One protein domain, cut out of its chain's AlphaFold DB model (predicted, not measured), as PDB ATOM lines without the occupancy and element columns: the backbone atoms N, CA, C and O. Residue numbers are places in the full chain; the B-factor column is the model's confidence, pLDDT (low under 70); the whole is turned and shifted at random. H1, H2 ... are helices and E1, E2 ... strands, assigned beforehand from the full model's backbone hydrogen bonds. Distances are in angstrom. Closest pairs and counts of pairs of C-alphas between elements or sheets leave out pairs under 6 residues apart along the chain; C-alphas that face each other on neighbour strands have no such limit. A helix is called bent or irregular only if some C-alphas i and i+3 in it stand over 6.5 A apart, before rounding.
ATOM      1  N   PRO A 629     153.708 177.133 116.202       62.75
ATOM      2  CA  PRO A 629     152.449 177.202 116.941       62.75
ATOM      3  C   PRO A 629     151.585 178.390 116.488       62.75
ATOM      4  O   PRO A 629     151.894 179.546 116.768       62.75
ATOM      5  N   CYS A 630     150.460 178.096 115.836       81.56
ATOM      6  CA  CYS A 630     149.443 179.083 115.476       81.56
ATOM      7  C   CYS A 630     148.660 179.528 116.727       81.56
ATOM      8  O   CYS A 630     147.789 178.803 117.209       81.56
ATOM      9  N   PHE A 631     148.954 180.715 117.267       86.25
ATOM     10  CA  PHE A 631     148.499 181.131 118.601       86.25
ATOM     11  C   PHE A 631     146.971 181.155 118.740       86.25
ATOM     12  O   PHE A 631     146.422 180.496 119.615       86.25
ATOM     13  N   PHE A 632     146.275 181.839 117.827       87.06
ATOM     14  CA  PHE A 632     144.807 181.884 117.787       87.06
ATOM     15  C   PHE A 632     144.166 180.690 117.049       87.06
ATOM     16  O   PHE A 632     142.943 180.615 116.948       87.06
ATOM     17  N   GLY A 633     144.968 179.757 116.525       85.00
ATOM     18  CA  GLY A 633     144.495 178.524 115.885       85.00
ATOM     19  C   GLY A 633     144.521 177.292 116.794       85.00
ATOM     20  O   GLY A 633     143.854 176.309 116.484       85.00
ATOM     21  N   ALA A 634     145.239 177.342 117.921       83.94
ATOM     22  CA  ALA A 634     145.549 176.213 118.808       83.94
ATOM     23  C   ALA A 634     144.371 175.681 119.666       83.94
ATOM     24  O   ALA A 634     144.561 175.271 120.812       83.94
ATOM     25  N   SER A 635     143.145 175.687 119.137       82.25
ATOM     26  CA  SER A 635     141.962 175.149 119.818       82.25
ATOM     27  C   SER A 635     141.870 173.625 119.670       82.25
ATOM     28  O   SER A 635     141.989 173.095 118.569       82.25
ATOM     29  N   ASP A 636     141.607 172.919 120.773       82.50
ATOM     30  CA  ASP A 636     141.533 171.452 120.854       82.50
ATOM     31  C   ASP A 636     140.128 170.871 120.582       82.50
ATOM     32  O   ASP A 636     139.886 169.684 120.815       82.50
ATOM     33  N   ILE A 637     139.187 171.703 120.124       88.81
ATOM     34  CA  ILE A 637     137.760 171.368 120.045       88.81
ATOM     35  C   ILE A 637     137.344 170.788 118.689       88.81
ATOM     36  O   ILE A 637     137.755 171.239 117.621       88.81
ATOM     37  N   ASP A 638     136.384 169.871 118.733       90.50
ATOM     38  CA  ASP A 638     135.486 169.611 117.611       90.50
ATOM     39  C   ASP A 638     134.504 170.792 117.522       90.50
ATOM     40  O   ASP A 638     133.744 171.039 118.457       90.50
ATOM     41  N   ARG A 639     134.503 171.549 116.416       91.75
ATOM     42  CA  ARG A 639     133.599 172.706 116.225       91.75
ATOM     43  C   ARG A 639     132.114 172.313 116.093       91.75
ATOM     44  O   ARG A 639     131.270 173.201 115.980       91.75
ATOM     45  N   CYS A 640     131.804 171.012 116.050       92.00
ATOM     46  CA  CYS A 640     130.466 170.412 116.010       92.00
ATOM     47  C   CYS A 640     129.515 171.065 114.990       92.00
ATOM     48  O   CYS A 640     128.330 171.240 115.257       92.00
ATOM     49  N   HIS A 641     130.029 171.439 113.812       91.50
ATOM     50  CA  HIS A 641     129.319 172.322 112.878       91.50
ATOM     51  C   HIS A 641     127.954 171.779 112.413       91.50
ATOM     52  O   HIS A 641     127.036 172.568 112.207       91.50
ATOM     53  N   LEU A 642     127.793 170.454 112.321       91.88
ATOM     54  CA  LEU A 642     126.523 169.793 111.985       91.88
ATOM     55  C   LEU A 642     125.429 170.002 113.049       91.88
ATOM     56  O   LEU A 642     124.250 170.045 112.715       91.88
ATOM     57  N   GLN A 643     125.809 170.173 114.320       94.19
ATOM     58  CA  GLN A 643     124.863 170.356 115.429       94.19
ATOM     59  C   GLN A 643     124.300 171.779 115.509       94.19
ATOM     60  O   GLN A 643     123.334 172.026 116.221       94.19
ATOM     61  N   ARG A 644     124.865 172.731 114.752       96.00
ATOM     62  CA  ARG A 644     124.426 174.136 114.742       96.00
ATOM     63  C   ARG A 644     122.961 174.307 114.332       96.00
ATOM     64  O   ARG A 644     122.338 175.289 114.723       96.00
ATOM     65  N   SER A 645     122.423 173.371 113.554       94.75
ATOM     66  CA  SER A 645     121.027 173.344 113.101       94.75
ATOM     67  C   SER A 645     120.125 172.359 113.857       94.75
ATOM     68  O   SER A 645     118.921 172.362 113.607       94.75
ATOM     69  N   ASP A 646     120.656 171.520 114.755       96.06
ATOM     70  CA  ASP A 646     119.842 170.575 115.532       96.06
ATOM     71  C   ASP A 646     119.356 171.239 116.826       96.06
ATOM     72  O   ASP A 646     120.043 171.257 117.847       96.06
ATOM     73  N   ALA A 647     118.150 171.808 116.771       93.44
ATOM     74  CA  ALA A 647     117.531 172.467 117.918       93.44
ATOM     75  C   ALA A 647     117.368 171.530 119.129       93.44
ATOM     76  O   ALA A 647     117.578 171.965 120.253       93.44
ATOM     77  N   ALA A 648     117.070 170.241 118.919       93.19
ATOM     78  CA  ALA A 648     116.874 169.305 120.024       93.19
ATOM     79  C   ALA A 648     118.200 168.974 120.729       93.19
ATOM     80  O   ALA A 648     118.239 168.904 121.957       93.19
ATOM     81  N   TRP A 649     119.289 168.823 119.967       94.06
ATOM     82  CA  TRP A 649     120.632 168.683 120.538       94.06
ATOM     83  C   TRP A 649     121.087 169.962 121.247       94.06
ATOM     84  O   TRP A 649     121.700 169.883 122.307       94.06
ATOM     85  N   LEU A 650     120.782 171.142 120.694       94.88
ATOM     86  CA  LEU A 650     121.141 172.432 121.294       94.88
ATOM     87  C   LEU A 650     120.384 172.692 122.603       94.88
ATOM     88  O   LEU A 650     121.015 173.084 123.582       94.88
ATOM     89  N   ASP A 651     119.079 172.415 122.651       92.69
ATOM     90  CA  ASP A 651     118.262 172.541 123.863       92.69
ATOM     91  C   ASP A 651     118.775 171.616 124.982       92.69
ATOM     92  O   ASP A 651     118.900 172.047 126.131       92.69
ATOM     93  N   GLU A 652     119.127 170.363 124.655       92.50
ATOM     94  CA  GLU A 652     119.752 169.415 125.590       92.50
ATOM     95  C   GLU A 652     121.145 169.899 126.032       92.50
ATOM     96  O   GLU A 652     121.448 169.929 127.226       92.50
ATOM     97  N   ALA A 653     121.990 170.335 125.092       93.19
ATOM     98  CA  ALA A 653     123.361 170.759 125.360       93.19
ATOM     99  C   ALA A 653     123.449 172.038 126.209       93.19
ATOM    100  O   ALA A 653     124.331 172.122 127.066       93.19
ATOM    101  N   LEU A 654     122.559 173.016 126.010       93.56
ATOM    102  CA  LEU A 654     122.509 174.249 126.807       93.56
ATOM    103  C   LEU A 654     122.176 173.962 128.278       93.56
ATOM    104  O   LEU A 654     122.816 174.519 129.166       93.56
ATOM    105  N   GLN A 655     121.219 173.065 128.532       91.81
ATOM    106  CA  GLN A 655     120.761 172.699 129.879       91.81
ATOM    107  C   GLN A 655     121.685 171.692 130.592       91.81
ATOM    108  O   GLN A 655     121.528 171.433 131.785       91.81
ATOM    109  N   HIS A 656     122.641 171.083 129.885       91.69
ATOM    110  CA  HIS A 656     123.419 169.978 130.434       91.69
ATOM    111  C   HIS A 656     124.497 170.421 131.446       91.69
ATOM    112  O   HIS A 656     125.372 171.231 131.152       91.69
ATOM    113  N   SER A 657     124.524 169.798 132.628       90.44
ATOM    114  CA  SER A 657     125.391 170.188 133.760       90.44
ATOM    115  C   SER A 657     126.907 170.110 133.500       90.44
ATOM    116  O   SER A 657     127.693 170.773 134.186       90.44
ATOM    117  N   ALA A 658     127.354 169.336 132.503       91.00
ATOM    118  CA  ALA A 658     128.764 169.285 132.094       91.00
ATOM    119  C   ALA A 658     129.179 170.409 131.122       91.00
ATOM    120  O   ALA A 658     130.382 170.625 130.949       91.00
ATOM    121  N   THR A 659     128.219 171.110 130.508       94.81
ATOM    122  CA  THR A 659     128.431 172.215 129.559       94.81
ATOM    123  C   THR A 659     129.048 173.424 130.253       94.81
ATOM    124  O   THR A 659     128.790 173.666 131.435       94.81
ATOM    125  N   ARG A 660     129.898 174.183 129.551       96.38
ATOM    126  CA  ARG A 660     130.512 175.405 130.088       96.38
ATOM    127  C   ARG A 660     130.342 176.601 129.160       96.38
ATOM    128  O   ARG A 660     130.356 176.462 127.939       96.38
ATOM    129  N   PHE A 661     130.212 177.769 129.776       97.56
ATOM    130  CA  PHE A 661     129.947 179.039 129.115       97.56
ATOM    131  C   PHE A 661     131.104 180.012 129.353       97.56
ATOM    132  O   PHE A 661     131.552 180.189 130.486       97.56
ATOM    133  N   LEU A 662     131.577 180.648 128.285       97.00
ATOM    134  CA  LEU A 662     132.453 181.818 128.326       97.00
ATOM    135  C   LEU A 662     131.571 183.067 128.193       97.00
ATOM    136  O   LEU A 662     130.984 183.308 127.137       97.00
ATOM    137  N   ALA A 663     131.449 183.845 129.268       96.81
ATOM    138  CA  ALA A 663     130.671 185.078 129.253       96.81
ATOM    139  C   ALA A 663     131.447 186.237 128.609       96.81
ATOM    140  O   ALA A 663     132.651 186.385 128.821       96.81
ATOM    141  N   PHE A 664     130.732 187.086 127.879       95.75
ATOM    142  CA  PHE A 664     131.189 188.368 127.354       95.75
ATOM    143  C   PHE A 664     130.227 189.484 127.765       95.75
ATOM    144  O   PHE A 664     129.018 189.270 127.840       95.75
ATOM    145  N   SER A 665     130.763 190.685 127.969       93.88
ATOM    146  CA  SER A 665     130.000 191.931 128.087       93.88
ATOM    147  C   SER A 665     130.778 193.036 127.379       93.88
ATOM    148  O   SER A 665     131.973 193.170 127.628       93.88
ATOM    149  N   GLU A 666     130.148 193.817 126.498       89.88
ATOM    150  CA  GLU A 666     130.801 194.923 125.768       89.88
ATOM    151  C   GLU A 666     132.122 194.496 125.086       89.88
ATOM    152  O   GLU A 666     133.169 195.121 125.269       89.88
ATOM    153  N   MET A 667     132.099 193.370 124.357       89.38
ATOM    154  CA  MET A 667     133.272 192.745 123.711       89.38
ATOM    155  C   MET A 667     134.420 192.304 124.646       89.38
ATOM    156  O   MET A 667     135.477 191.872 124.181       89.38
ATOM    157  N   ARG A 668     134.227 192.336 125.969       93.31
ATOM    158  CA  ARG A 668     135.207 191.886 126.969       93.31
ATOM    159  C   ARG A 668     134.865 190.471 127.446       93.31
ATOM    160  O   ARG A 668     133.762 190.294 127.965       93.31
ATOM    161  N   PRO A 669     135.750 189.466 127.308       95.25
ATOM    162  CA  PRO A 669     135.558 188.152 127.927       95.25
ATOM    163  C   PRO A 669     135.695 188.217 129.455       95.25
ATOM    164  O   PRO A 669     136.532 188.956 129.980       95.25
ATOM    165  N   LEU A 670     134.917 187.399 130.169       95.19
ATOM    166  CA  LEU A 670     135.083 187.155 131.602       95.19
ATOM    167  C   LEU A 670     136.269 186.209 131.823       95.19
ATOM    168  O   LEU A 670     136.245 185.049 131.397       95.19
ATOM    169  N   LEU A 671     137.310 186.695 132.494       93.44
ATOM    170  CA  LEU A 671     138.552 185.960 132.725       93.44
ATOM    171  C   LEU A 671     138.891 185.918 134.221       93.44
ATOM    172  O   LEU A 671     138.576 186.836 134.978       93.44
ATOM    173  N   LYS A 672     139.532 184.827 134.645       90.31
ATOM    174  CA  LYS A 672     140.106 184.657 135.985       90.31
ATOM    175  C   LYS A 672     141.505 185.258 135.997       90.31
ATOM    176  O   LYS A 672     142.353 184.851 135.198       90.31
ATOM    177  N   LEU A 673     141.720 186.217 136.890       82.12
ATOM    178  CA  LEU A 673     143.012 186.862 137.098       82.12
ATOM    179  C   LEU A 673     143.909 186.024 138.030       82.12
ATOM    180  O   LEU A 673     143.389 185.276 138.865       82.12
ATOM    181  N   PRO A 674     145.246 186.157 137.932       70.69
ATOM    182  CA  PRO A 674     146.165 185.595 138.917       70.69
ATOM    183  C   PRO A 674     145.898 186.171 140.317       70.69
ATOM    184  O   PRO A 674     145.684 187.372 140.475       70.69
ATOM    185  N   THR A 675     145.948 185.332 141.353       60.75
ATOM    186  CA  THR A 675     145.959 185.799 142.748       60.75
ATOM    187  C   THR A 675     147.265 186.524 143.055       60.75
ATOM    188  O   THR A 675     148.330 185.935 142.891       60.75
ATOM    189  N   ALA A 676     147.192 187.742 143.594       51.78
ATOM    190  CA  ALA A 676     148.352 188.589 143.912       51.78
ATOM    191  C   ALA A 676     149.253 188.092 145.074       51.78
ATOM    192  O   ALA A 676     150.130 188.824 145.517       51.78
ATOM    193  N   ASN A 677     149.057 186.860 145.557       46.28
ATOM    194  CA  ASN A 677     149.852 186.221 146.616       46.28
ATOM    195  C   ASN A 677     150.870 185.217 146.037       46.28
ATOM    196  O   ASN A 677     151.049 184.129 146.582       46.28
ATOM    197  N   VAL A 678     151.479 185.541 144.896       48.72
ATOM    198  CA  VAL A 678     152.575 184.755 144.321       48.72
ATOM    199  C   VAL A 678     153.712 185.716 144.001       48.72
ATOM    200  O   VAL A 678     153.592 186.513 143.075       48.72
ATOM    201  N   ASP A 679     154.815 185.623 144.744       44.72
ATOM    202  CA  ASP A 679     156.024 186.456 144.587       44.72
ATOM    203  C   ASP A 679     156.849 186.114 143.319       44.72
ATOM    204  O   ASP A 679     158.056 186.339 143.256       44.72
ATOM    205  N   ASP A 680     156.199 185.535 142.306       50.88
ATOM    206  CA  ASP A 680     156.779 185.057 141.053       50.88
ATOM    207  C   ASP A 680     156.026 185.691 139.872       50.88
ATOM    208  O   ASP A 680     154.944 185.247 139.473       50.88
ATOM    209  N   GLU A 681     156.608 186.745 139.288       47.47
ATOM    210  CA  GLU A 681     156.019 187.428 138.130       47.47
ATOM    211  C   GLU A 681     155.841 186.498 136.916       47.47
ATOM    212  O   GLU A 681     154.926 186.707 136.115       47.47
ATOM    213  N   ALA A 682     156.635 185.425 136.785       44.50
ATOM    214  CA  ALA A 682     156.464 184.459 135.702       44.50
ATOM    215  C   ALA A 682     155.180 183.626 135.874       44.50
ATOM    216  O   ALA A 682     154.533 183.275 134.880       44.50
ATOM    217  N   ALA A 683     154.764 183.364 137.118       45.91
ATOM    218  CA  ALA A 683     153.483 182.735 137.425       45.91
ATOM    219  C   ALA A 683     152.301 183.684 137.154       45.91
ATOM    220  O   ALA A 683     151.289 183.253 136.595       45.91
ATOM    221  N   VAL A 684     152.443 184.980 137.464       48.78
ATOM    222  CA  VAL A 684     151.438 186.013 137.144       48.78
ATOM    223  C   VAL A 684     151.239 186.119 135.628       48.78
ATOM    224  O   VAL A 684     150.111 186.003 135.147       48.78
ATOM    225  N   GLN A 685     152.328 186.224 134.857       48.72
ATOM    226  CA  GLN A 685     152.300 186.358 133.394       48.72
ATOM    227  C   GLN A 685     151.609 185.177 132.678       48.72
ATOM    228  O   GLN A 685     151.060 185.352 131.591       48.72
ATOM    229  N   LYS A 686     151.615 183.978 133.281       54.66
ATOM    230  CA  LYS A 686     150.968 182.756 132.759       54.66
ATOM    231  C   LYS A 686     149.710 182.329 133.527       54.66
ATOM    232  O   LYS A 686     149.177 181.254 133.240       54.66
ATOM    233  N   GLY A 687     149.208 183.128 134.471       64.06
ATOM    234  CA  GLY A 687     148.108 182.746 135.366       64.06
ATOM    235  C   GLY A 687     146.690 182.981 134.824       64.06
ATOM    236  O   GLY A 687     145.739 182.398 135.340       64.06
ATOM    237  N   MET A 688     146.527 183.799 133.781       84.38
ATOM    238  CA  MET A 688     145.212 184.241 133.295       84.38
ATOM    239  C   MET A 688     144.471 183.136 132.517       84.38
ATOM    240  O   MET A 688     145.055 182.470 131.657       84.38
ATOM    241  N   ARG A 689     143.189 182.897 132.822       89.94
ATOM    242  CA  ARG A 689     142.384 181.788 132.253       89.94
ATOM    243  C   ARG A 689     140.946 182.203 131.967       89.94
ATOM    244  O   ARG A 689     140.435 183.134 132.587       89.94
ATOM    245  N   ILE A 690     140.253 181.461 131.103       92.62
ATOM    246  CA  ILE A 690     138.803 181.628 130.909       92.62
ATOM    247  C   ILE A 690     138.029 181.382 132.218       92.62
ATOM    248  O   ILE A 690     138.189 180.351 132.881       92.62
ATOM    249  N   ALA A 691     137.134 182.310 132.576       94.12
ATOM    250  CA  ALA A 691     136.179 182.124 133.663       94.12
ATOM    251  C   ALA A 691     134.984 181.277 133.185       94.12
ATOM    252  O   ALA A 691     133.907 181.788 132.899       94.12
ATOM    253  N   TRP A 692     135.197 179.964 133.068       94.81
ATOM    254  CA  TRP A 692     134.153 179.020 132.663       94.81
ATOM    255  C   TRP A 692     133.006 178.966 133.679       94.81
ATOM    256  O   TRP A 692     133.195 178.447 134.782       94.81
ATOM    257  N   LEU A 693     131.828 179.433 133.267       95.19
ATOM    258  CA  LEU A 693     130.575 179.357 134.020       95.19
ATOM    259  C   LEU A 693     129.811 178.060 133.704       95.19
ATOM    260  O   LEU A 693     129.992 177.439 132.650       95.19
ATOM    261  N   THR A 694     128.946 177.650 134.623       95.31
ATOM    262  CA  THR A 694     127.969 176.559 134.493       95.31
ATOM    263  C   THR A 694     126.635 177.052 133.923       95.31
ATOM    264  O   THR A 694     126.413 178.255 133.804       95.31
ATOM    265  N   HIS A 695     125.731 176.125 133.576       93.69
ATOM    266  CA  HIS A 695     124.363 176.463 133.165       93.69
ATOM    267  C   HIS A 695     123.645 177.329 134.210       93.69
ATOM    268  O   HIS A 695     123.049 178.343 133.860       93.69
ATOM    269  N   ASP A 696     123.727 176.966 135.490       93.75
ATOM    270  CA  ASP A 696     122.916 177.599 136.532       93.75
ATOM    271  C   ASP A 696     123.328 179.066 136.747       93.75
ATOM    272  O   ASP A 696     122.465 179.938 136.860       93.75
ATOM    273  N   GLU A 697     124.631 179.358 136.659       94.38
ATOM    274  CA  GLU A 697     125.199 180.715 136.675       94.38
ATOM    275  C   GLU A 697     124.746 181.583 135.482       94.38
ATOM    276  O   GLU A 697     124.629 182.799 135.631       94.38
ATOM    277  N   VAL A 698     124.463 180.990 134.310       94.50
ATOM    278  CA  VAL A 698     124.016 181.733 133.110       94.50
ATOM    279  C   VAL A 698     122.514 181.653 132.824       94.50
ATOM    280  O   VAL A 698     122.012 182.391 131.975       94.50
ATOM    281  N   SER A 699     121.786 180.795 133.538       93.25
ATOM    282  CA  SER A 699     120.370 180.473 133.316       93.25
ATOM    283  C   SER A 699     119.474 181.714 133.226       93.25
ATOM    284  O   SER A 699     118.644 181.830 132.324       93.25
ATOM    285  N   SER A 700     119.701 182.698 134.102       93.56
ATOM    286  CA  SER A 700     118.959 183.964 134.127       93.56
ATOM    287  C   SER A 700     119.242 184.883 132.928       93.56
ATOM    288  O   SER A 700     118.364 185.647 132.530       93.56
ATOM    289  N   TYR A 701     120.429 184.802 132.319       94.12
ATOM    290  CA  TYR A 701     120.766 185.538 131.098       94.12
ATOM    291  C   TYR A 701     120.163 184.852 129.864       94.12
ATOM    292  O   TYR A 701     119.567 185.527 129.025       94.12
ATOM    293  N   LEU A 702     120.226 183.516 129.793       92.75
ATOM    294  CA  LEU A 702     119.571 182.724 128.741       92.75
ATOM    295  C   LEU A 702     118.049 182.953 128.736       92.75
ATOM    296  O   LEU A 702     117.479 183.272 127.696       92.75
ATOM    297  N   ALA A 703     117.402 182.905 129.906       92.94
ATOM    298  CA  ALA A 703     115.970 183.179 130.062       92.94
ATOM    299  C   ALA A 703     115.563 184.623 129.697       92.94
ATOM    300  O   ALA A 703     114.401 184.880 129.392       92.94
ATOM    301  N   ARG A 704     116.515 185.568 129.702       93.25
ATOM    302  CA  ARG A 704     116.331 186.961 129.257       93.25
ATOM    303  C   ARG A 704     116.678 187.182 127.776       93.25
ATOM    304  O   ARG A 704     116.673 188.323 127.327       93.25
ATOM    305  N   GLY A 705     116.969 186.123 127.019       90.50
ATOM    306  CA  GLY A 705     117.262 186.209 125.586       90.50
ATOM    307  C   GLY A 705     118.678 186.681 125.253       90.50
ATOM    308  O   GLY A 705     118.880 187.268 124.193       90.50
ATOM    309  N   ALA A 706     119.659 186.446 126.134       91.75
ATOM    310  CA  ALA A 706     121.064 186.687 125.816       91.75
ATOM    311  C   ALA A 706     121.503 185.889 124.576       91.75
ATOM    312  O   ALA A 706     121.227 184.694 124.449       91.75
ATOM    313  N   THR A 707     122.230 186.550 123.682       93.50
ATOM    314  CA  THR A 707     122.797 185.948 122.477       93.50
ATOM    315  C   THR A 707     123.902 184.967 122.856       93.50
ATOM    316  O   THR A 707     124.811 185.304 123.615       93.50
ATOM    317  N   TRP A 708     123.843 183.753 122.312       96.19
ATOM    318  CA  TRP A 708     124.802 182.684 122.582       96.19
ATOM    319  C   TRP A 708     125.295 182.032 121.288       96.19
ATOM    320  O   TRP A 708     124.617 182.046 120.260       96.19
ATOM    321  N   ILE A 709     126.503 181.470 121.342       97.44
ATOM    322  CA  ILE A 709     127.232 180.914 120.197       97.44
ATOM    323  C   ILE A 709     127.834 179.567 120.603       97.44
ATOM    324  O   ILE A 709     128.518 179.476 121.623       97.44
ATOM    325  N   LEU A 710     127.633 178.516 119.803       97.81
ATOM    326  CA  LEU A 710     128.300 177.224 120.016       97.81
ATOM    327  C   LEU A 710     129.783 177.335 119.636       97.81
ATOM    328  O   LEU A 710     130.114 177.526 118.467       97.81
ATOM    329  N   LEU A 711     130.705 177.184 120.584       96.94
ATOM    330  CA  LEU A 711     132.134 177.151 120.253       96.94
ATOM    331  C   LEU A 711     132.505 175.786 119.666       96.94
ATOM    332  O   LEU A 711     133.145 175.716 118.613       96.94
ATOM    333  N   GLY A 712     132.039 174.720 120.316       95.00
ATOM    334  CA  GLY A 712     132.259 173.330 119.930       95.00
ATOM    335  C   GLY A 712     132.093 172.390 121.122       95.00
ATOM    336  O   GLY A 712     131.477 172.745 122.127       95.00
ATOM    337  N   ALA A 713     132.679 171.201 121.041       92.44
ATOM    338  CA  ALA A 713     132.800 170.275 122.158       92.44
ATOM    339  C   ALA A 713     134.195 169.646 122.207       92.44
ATOM    340  O   ALA A 713     134.850 169.453 121.181       92.44
ATOM    341  N   LYS A 714     134.630 169.261 123.405       88.50
ATOM    342  CA  LYS A 714     135.852 168.475 123.609       88.50
ATOM    343  C   LYS A 714     135.611 167.266 124.511       88.50
ATOM    344  O   LYS A 714     134.581 167.234 125.188       88.50
ATOM    345  N   PRO A 715     136.487 166.244 124.507       80.44
ATOM    346  CA  PRO A 715     136.361 165.116 125.424       80.44
ATOM    347  C   PRO A 715     136.229 165.596 126.872       80.44
ATOM    348  O   PRO A 715     136.850 166.583 127.272       80.44
ATOM    349  N   LEU A 716     135.415 164.903 127.665       70.81
ATOM    350  CA  LEU A 716     135.507 165.039 129.110       70.81
ATOM    351  C   LEU A 716     136.795 164.353 129.557       70.81
ATOM    352  O   LEU A 716     136.918 163.135 129.469       70.81
ATOM    353  N   GLU A 717     137.730 165.145 130.076       58.56
ATOM    354  CA  GLU A 717     138.770 164.637 130.961       58.56
ATOM    355  C   GLU A 717     138.077 163.989 132.163       58.56
ATOM    356  O   GLU A 717     137.638 164.661 133.104       58.56
ATOM    357  N   VAL A 883     139.711 186.695 141.647       71.00
ATOM    358  CA  VAL A 883     139.052 187.830 140.985       71.00
ATOM    359  C   VAL A 883     138.682 187.436 139.552       71.00
ATOM    360  O   VAL A 883     139.541 187.070 138.748       71.00
ATOM    361  N   GLN A 884     137.385 187.503 139.245       84.88
ATOM    362  CA  GLN A 884     136.846 187.356 137.895       84.88
ATOM    363  C   GLN A 884     136.492 188.741 137.358       84.88
ATOM    364  O   GLN A 884     135.800 189.498 138.040       84.88
ATOM    365  N   GLU A 885     136.949 189.077 136.154       88.06
ATOM    366  CA  GLU A 885     136.740 190.404 135.571       88.06
ATOM    367  C   GLU A 885     136.543 190.347 134.051       88.06
ATOM    368  O   GLU A 885     137.108 189.496 133.360       88.06
ATOM    369  N   PHE A 886     135.728 191.267 133.529       91.19
ATOM    370  CA  PHE A 886     135.524 191.473 132.096       91.19
ATOM    371  C   PHE A 886     136.680 192.292 131.507       91.19
ATOM    372  O   PHE A 886     136.713 193.519 131.602       91.19
ATOM    373  N   GLN A 887     137.635 191.605 130.883       90.81
ATOM    374  CA  GLN A 887     138.929 192.171 130.503       90.81
ATOM    375  C   GLN A 887     138.995 192.633 129.038       90.81
ATOM    376  O   GLN A 887     138.348 192.066 128.160       90.81
ATOM    377  N   ARG A 888     139.793 193.671 128.736       86.75
ATOM    378  CA  ARG A 888     139.950 194.180 127.356       86.75
ATOM    379  C   ARG A 888     140.603 193.112 126.471       86.75
ATOM    380  O   ARG A 888     141.760 192.759 126.679       86.75
ATOM    381  N   MET A 889     139.875 192.636 125.460       83.44
ATOM    382  CA  MET A 889     140.212 191.419 124.711       83.44
ATOM    383  C   MET A 889     141.642 191.389 124.140       83.44
ATOM    384  O   MET A 889     142.347 190.406 124.356       83.44
ATOM    385  N   ARG A 890     142.096 192.437 123.434       83.12
ATOM    386  CA  ARG A 890     143.413 192.436 122.762       83.12
ATOM    387  C   ARG A 890     144.587 192.254 123.742       83.12
ATOM    388  O   ARG A 890     145.280 191.249 123.597       83.12
ATOM    389  N   PRO A 891     144.794 193.103 124.772       81.88
ATOM    390  CA  PRO A 891     145.852 192.865 125.759       81.88
ATOM    391  C   PRO A 891     145.638 191.584 126.581       81.88
ATOM    392  O   PRO A 891     146.608 190.886 126.856       81.88
ATOM    393  N   ALA A 892     144.390 191.235 126.921       83.94
ATOM    394  CA  ALA A 892     144.078 190.015 127.666       83.94
ATOM    395  C   ALA A 892     144.473 188.735 126.911       83.94
ATOM    396  O   ALA A 892     145.000 187.800 127.510       83.94
ATOM    397  N   SER A 893     144.254 188.695 125.592       83.56
ATOM    398  CA  SER A 893     144.514 187.512 124.763       83.56
ATOM    399  C   SER A 893     145.978 187.065 124.775       83.56
ATOM    400  O   SER A 893     146.250 185.875 124.666       83.56
ATOM    401  N   PHE A 894     146.906 188.000 124.983       81.81
ATOM    402  CA  PHE A 894     148.347 187.757 125.036       81.81
ATOM    403  C   PHE A 894     148.846 187.244 126.401       81.81
ATOM    404  O   PHE A 894     150.025 186.930 126.538       81.81
ATOM    405  N   LEU A 895     147.957 187.153 127.399       84.19
ATOM    406  CA  LEU A 895     148.212 186.562 128.723       84.19
ATOM    407  C   LEU A 895     147.519 185.195 128.900       84.19
ATOM    408  O   LEU A 895     147.710 184.517 129.911       84.19
ATOM    409  N   LEU A 896     146.702 184.785 127.924       86.56
ATOM    410  CA  LEU A 896     146.043 183.481 127.891       86.56
ATOM    411  C   LEU A 896     146.973 182.395 127.328       86.56
ATOM    412  O   LEU A 896     147.952 182.668 126.632       86.56
ATOM    413  N   SER A 897     146.629 181.131 127.585       87.12
ATOM    414  CA  SER A 897     147.203 180.019 126.821       87.12
ATOM    415  C   SER A 897     146.749 180.102 125.351       87.12
ATOM    416  O   SER A 897     145.661 180.622 125.098       87.12
ATOM    417  N   PRO A 898     147.498 179.548 124.376       87.06
ATOM    418  CA  PRO A 898     147.071 179.538 122.972       87.06
ATOM    419  C   PRO A 898     145.668 178.933 122.765       87.06
ATOM    420  O   PRO A 898     144.868 179.455 121.997       87.06
ATOM    421  N   GLY A 899     145.321 177.879 123.515       88.00
ATOM    422  CA  GLY A 899     143.987 177.269 123.464       88.00
ATOM    423  C   GLY A 899     142.873 178.176 123.996       88.00
ATOM    424  O   GLY A 899     141.840 178.320 123.342       88.00
ATOM    425  N   ASP A 900     143.086 178.840 125.140       91.25
ATOM    426  CA  ASP A 900     142.129 179.820 125.682       91.25
ATOM    427  C   ASP A 900     142.027 181.050 124.756       91.25
ATOM    428  O   ASP A 900     140.927 181.541 124.499       91.25
ATOM    429  N   ALA A 901     143.147 181.519 124.193       91.56
ATOM    430  CA  ALA A 901     143.194 182.632 123.246       91.56
ATOM    431  C   ALA A 901     142.448 182.319 121.939       91.56
ATOM    432  O   ALA A 901     141.694 183.161 121.453       91.56
ATOM    433  N   ALA A 902     142.592 181.106 121.396       92.25
ATOM    434  CA  ALA A 902     141.853 180.643 120.222       92.25
ATOM    435  C   ALA A 902     140.334 180.573 120.474       92.25
ATOM    436  O   ALA A 902     139.542 180.980 119.621       92.25
ATOM    437  N   LEU A 903     139.915 180.113 121.661       94.12
ATOM    438  CA  LEU A 903     138.503 180.064 122.069       94.12
ATOM    439  C   LEU A 903     137.902 181.466 122.254       94.12
ATOM    440  O   LEU A 903     136.820 181.745 121.736       94.12
ATOM    441  N   VAL A 904     138.615 182.361 122.945       94.31
ATOM    442  CA  VAL A 904     138.225 183.772 123.112       94.31
ATOM    443  C   VAL A 904     138.188 184.492 121.763       94.31
ATOM    444  O   VAL A 904     137.250 185.242 121.508       94.31
ATOM    445  N   GLY A 905     139.155 184.232 120.880       93.75
ATOM    446  CA  GLY A 905     139.222 184.796 119.532       93.75
ATOM    447  C   GLY A 905     138.040 184.396 118.652       93.75
ATOM    448  O   GLY A 905     137.380 185.259 118.079       93.75
ATOM    449  N   GLN A 906     137.723 183.098 118.604       95.19
ATOM    450  CA  GLN A 906     136.536 182.579 117.917       95.19
ATOM    451  C   GLN A 906     135.248 183.220 118.444       95.19
ATOM    452  O   GLN A 906     134.396 183.622 117.656       95.19
ATOM    453  N   ALA A 907     135.089 183.277 119.769       95.50
ATOM    454  CA  ALA A 907     133.894 183.830 120.389       95.50
ATOM    455  C   ALA A 907     133.731 185.319 120.055       95.50
ATOM    456  O   ALA A 907     132.679 185.731 119.572       95.50
ATOM    457  N   ALA A 908     134.789 186.107 120.250       94.00
ATOM    458  CA  ALA A 908     134.778 187.543 120.019       94.00
ATOM    459  C   ALA A 908     134.473 187.905 118.560       94.00
ATOM    460  O   ALA A 908     133.605 188.737 118.333       94.00
ATOM    461  N   ALA A 909     135.102 187.250 117.575       94.56
ATOM    462  CA  ALA A 909     134.853 187.541 116.159       94.56
ATOM    463  C   ALA A 909     133.375 187.336 115.756       94.56
ATOM    464  O   ALA A 909     132.834 188.089 114.947       94.56
ATOM    465  N   VAL A 910     132.687 186.351 116.351       95.81
ATOM    466  CA  VAL A 910     131.255 186.106 116.092       95.81
ATOM    467  C   VAL A 910     130.351 187.066 116.884       95.81
ATOM    468  O   VAL A 910     129.319 187.487 116.359       95.81
ATOM    469  N   ILE A 911     130.735 187.468 118.104       94.38
ATOM    470  CA  ILE A 911     130.006 188.479 118.898       94.38
ATOM    471  C   ILE A 911     130.115 189.866 118.250       94.38
ATOM    472  O   ILE A 911     129.096 190.529 118.080       94.38
ATOM    473  N   ASP A 912     131.306 190.275 117.810       93.44
ATOM    474  CA  ASP A 912     131.528 191.512 117.050       93.44
ATOM    475  C   ASP A 912     130.700 191.525 115.758       93.44
ATOM    476  O   ASP A 912     129.962 192.477 115.485       93.44
ATOM    477  N   TRP A 913     130.736 190.426 114.998       95.44
ATOM    478  CA  TRP A 913     129.902 190.279 113.812       95.44
ATOM    479  C   TRP A 913     128.413 190.445 114.148       95.44
ATOM    480  O   TRP A 913     127.720 191.220 113.486       95.44
ATOM    481  N   HIS A 914     127.915 189.808 115.211       94.81
ATOM    482  CA  HIS A 914     126.547 189.994 115.702       94.81
ATOM    483  C   HIS A 914     126.235 191.423 116.181       94.81
ATOM    484  O   HIS A 914     125.103 191.880 115.999       94.81
ATOM    485  N   ALA A 915     127.202 192.135 116.764       92.31
ATOM    486  CA  ALA A 915     127.045 193.513 117.213       92.31
ATOM    487  C   ALA A 915     126.900 194.484 116.029       92.31
ATOM    488  O   ALA A 915     126.029 195.360 116.075       92.31
ATOM    489  N   ARG A 916     127.700 194.287 114.971       92.56
ATOM    490  CA  ARG A 916     127.744 195.140 113.770       92.56
ATOM    491  C   ARG A 916     126.691 194.781 112.705       92.56
ATOM    492  O   ARG A 916     126.190 195.669 112.029       92.56
ATOM    493  N   HIS A 917     126.264 193.518 112.593       94.38
ATOM    494  CA  HIS A 917     125.373 193.036 111.514       94.38
ATOM    495  C   HIS A 917     123.913 192.835 111.966       94.38
ATOM    496  O   HIS A 917     123.261 191.843 111.634       94.38
ATOM    497  N   LYS A 918     123.370 193.773 112.753       94.88
ATOM    498  CA  LYS A 918     121.993 193.695 113.291       94.88
ATOM    499  C   LYS A 918     120.905 193.768 112.206       94.88
ATOM    500  O   LYS A 918     119.823 193.204 112.396       94.88
TER     501      LYS A 918
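Overview. This is residues 629 to 717 and 883 to 918 of the 1120 residues of the protein "NAD(+) diphosphatase" of Capsaspora owczarzaki (strain ATCC 30864) (UniProt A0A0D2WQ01). A small sheet of three strands, E1, E2 and E4, has the long helix H6 slanting over one face and short H5 on that same face, while the long strand E3 passes close to H6 and E1. H1 and H2 lie at one end of the domain, H4 grazes the sheet at E1, and at the opposite end an arm with H3 reaches away, its residues 677 to 682 sticking out. The printed part has 125 residues, with six named helices and four named strands in the order H1 H2 E1 E2 H3 H4 E3 E4 H5 H6. The sheet, E1 - E2 - E4, is antiparallel; the class is mixed, helices and strands. The whole is compact, with a radius of gyration of the C-alphas of 15.3 A and spans of 49 by 36 by 33 A.

Arrangement. H1, residues 641 to 645, and H2, residues 647 to 655, only just touch, with 3 pairs of C-alphas within 8 A, and only at the corner; the closest are those of Gln 643 and Trp 649, 6.8 A. E1, residues 660 to 665, and E2, residues 668 to 672, form an antiparallel hairpin at 129 degrees, with N 670 and O 663 2.8 A apart. H3, residues 681 to 685, is not on the sheet. H4, residues 695 to 702, only grazes the sheet with residues 695 to 698; the closest C-alphas of H4 and E1 are those of His 695 and Arg 660, 7.0 A. E3, residues 707 to 715, pairs with no named strand. E4, residues 884 to 886, is antiparallel to E2 at 166 degrees, with N 671 and O 885 2.9 A apart. H5, residues 889 to 893, and H6, residues 898 to 916, only just touch, with 3 pairs of C-alphas within 8 A, made by 901 to 905 of H6; the closest are those of Ser 893 and Ala 901, 5.3 A. H6 lies over E1 and E2 at a height over the sheet of 9.9 A, slantwise to the strands, at 51 degrees to E1 on the local plane. The closest C-alphas of E3 and H6 are those of Leu 711 and Ala 907, 6.9 A. H1 is irregular, but only just, with C-alphas 642 and 645 6.6 A apart; H4 is irregular, with C-alphas 697 and 700 7.5 A apart. Every O i to N i+4 pair is within hydrogen-bond range in H2, H3, H5 and H6; H4 has 2 of 4, and H1 0 of 1 beside 1 of 2 O i to N i+3 pairs.

Along the chain. H1 begins at C-alpha 641, (129.319, 172.322, 112.878). From first to last C-alpha H2 measures 12.4 A, E1 16.7 A, E2 12.6 A and E3 25.0 A. H6 measures 26.5 A and ends at C-alpha 916, (127.744, 195.140, 113.770).

Size, cuts and confidence. The C-alphas farthest apart, of Ala 648 and Asp 679, are 49.3 A apart. Residues 718 to 882 are not printed; C-alphas 717 and 883 are 25.3 A apart across this cut. Of the links printed whole, none is long. Mean pLDDT of the printed part is 86.2; residues 629, 675 to 687 and 717 are under 70.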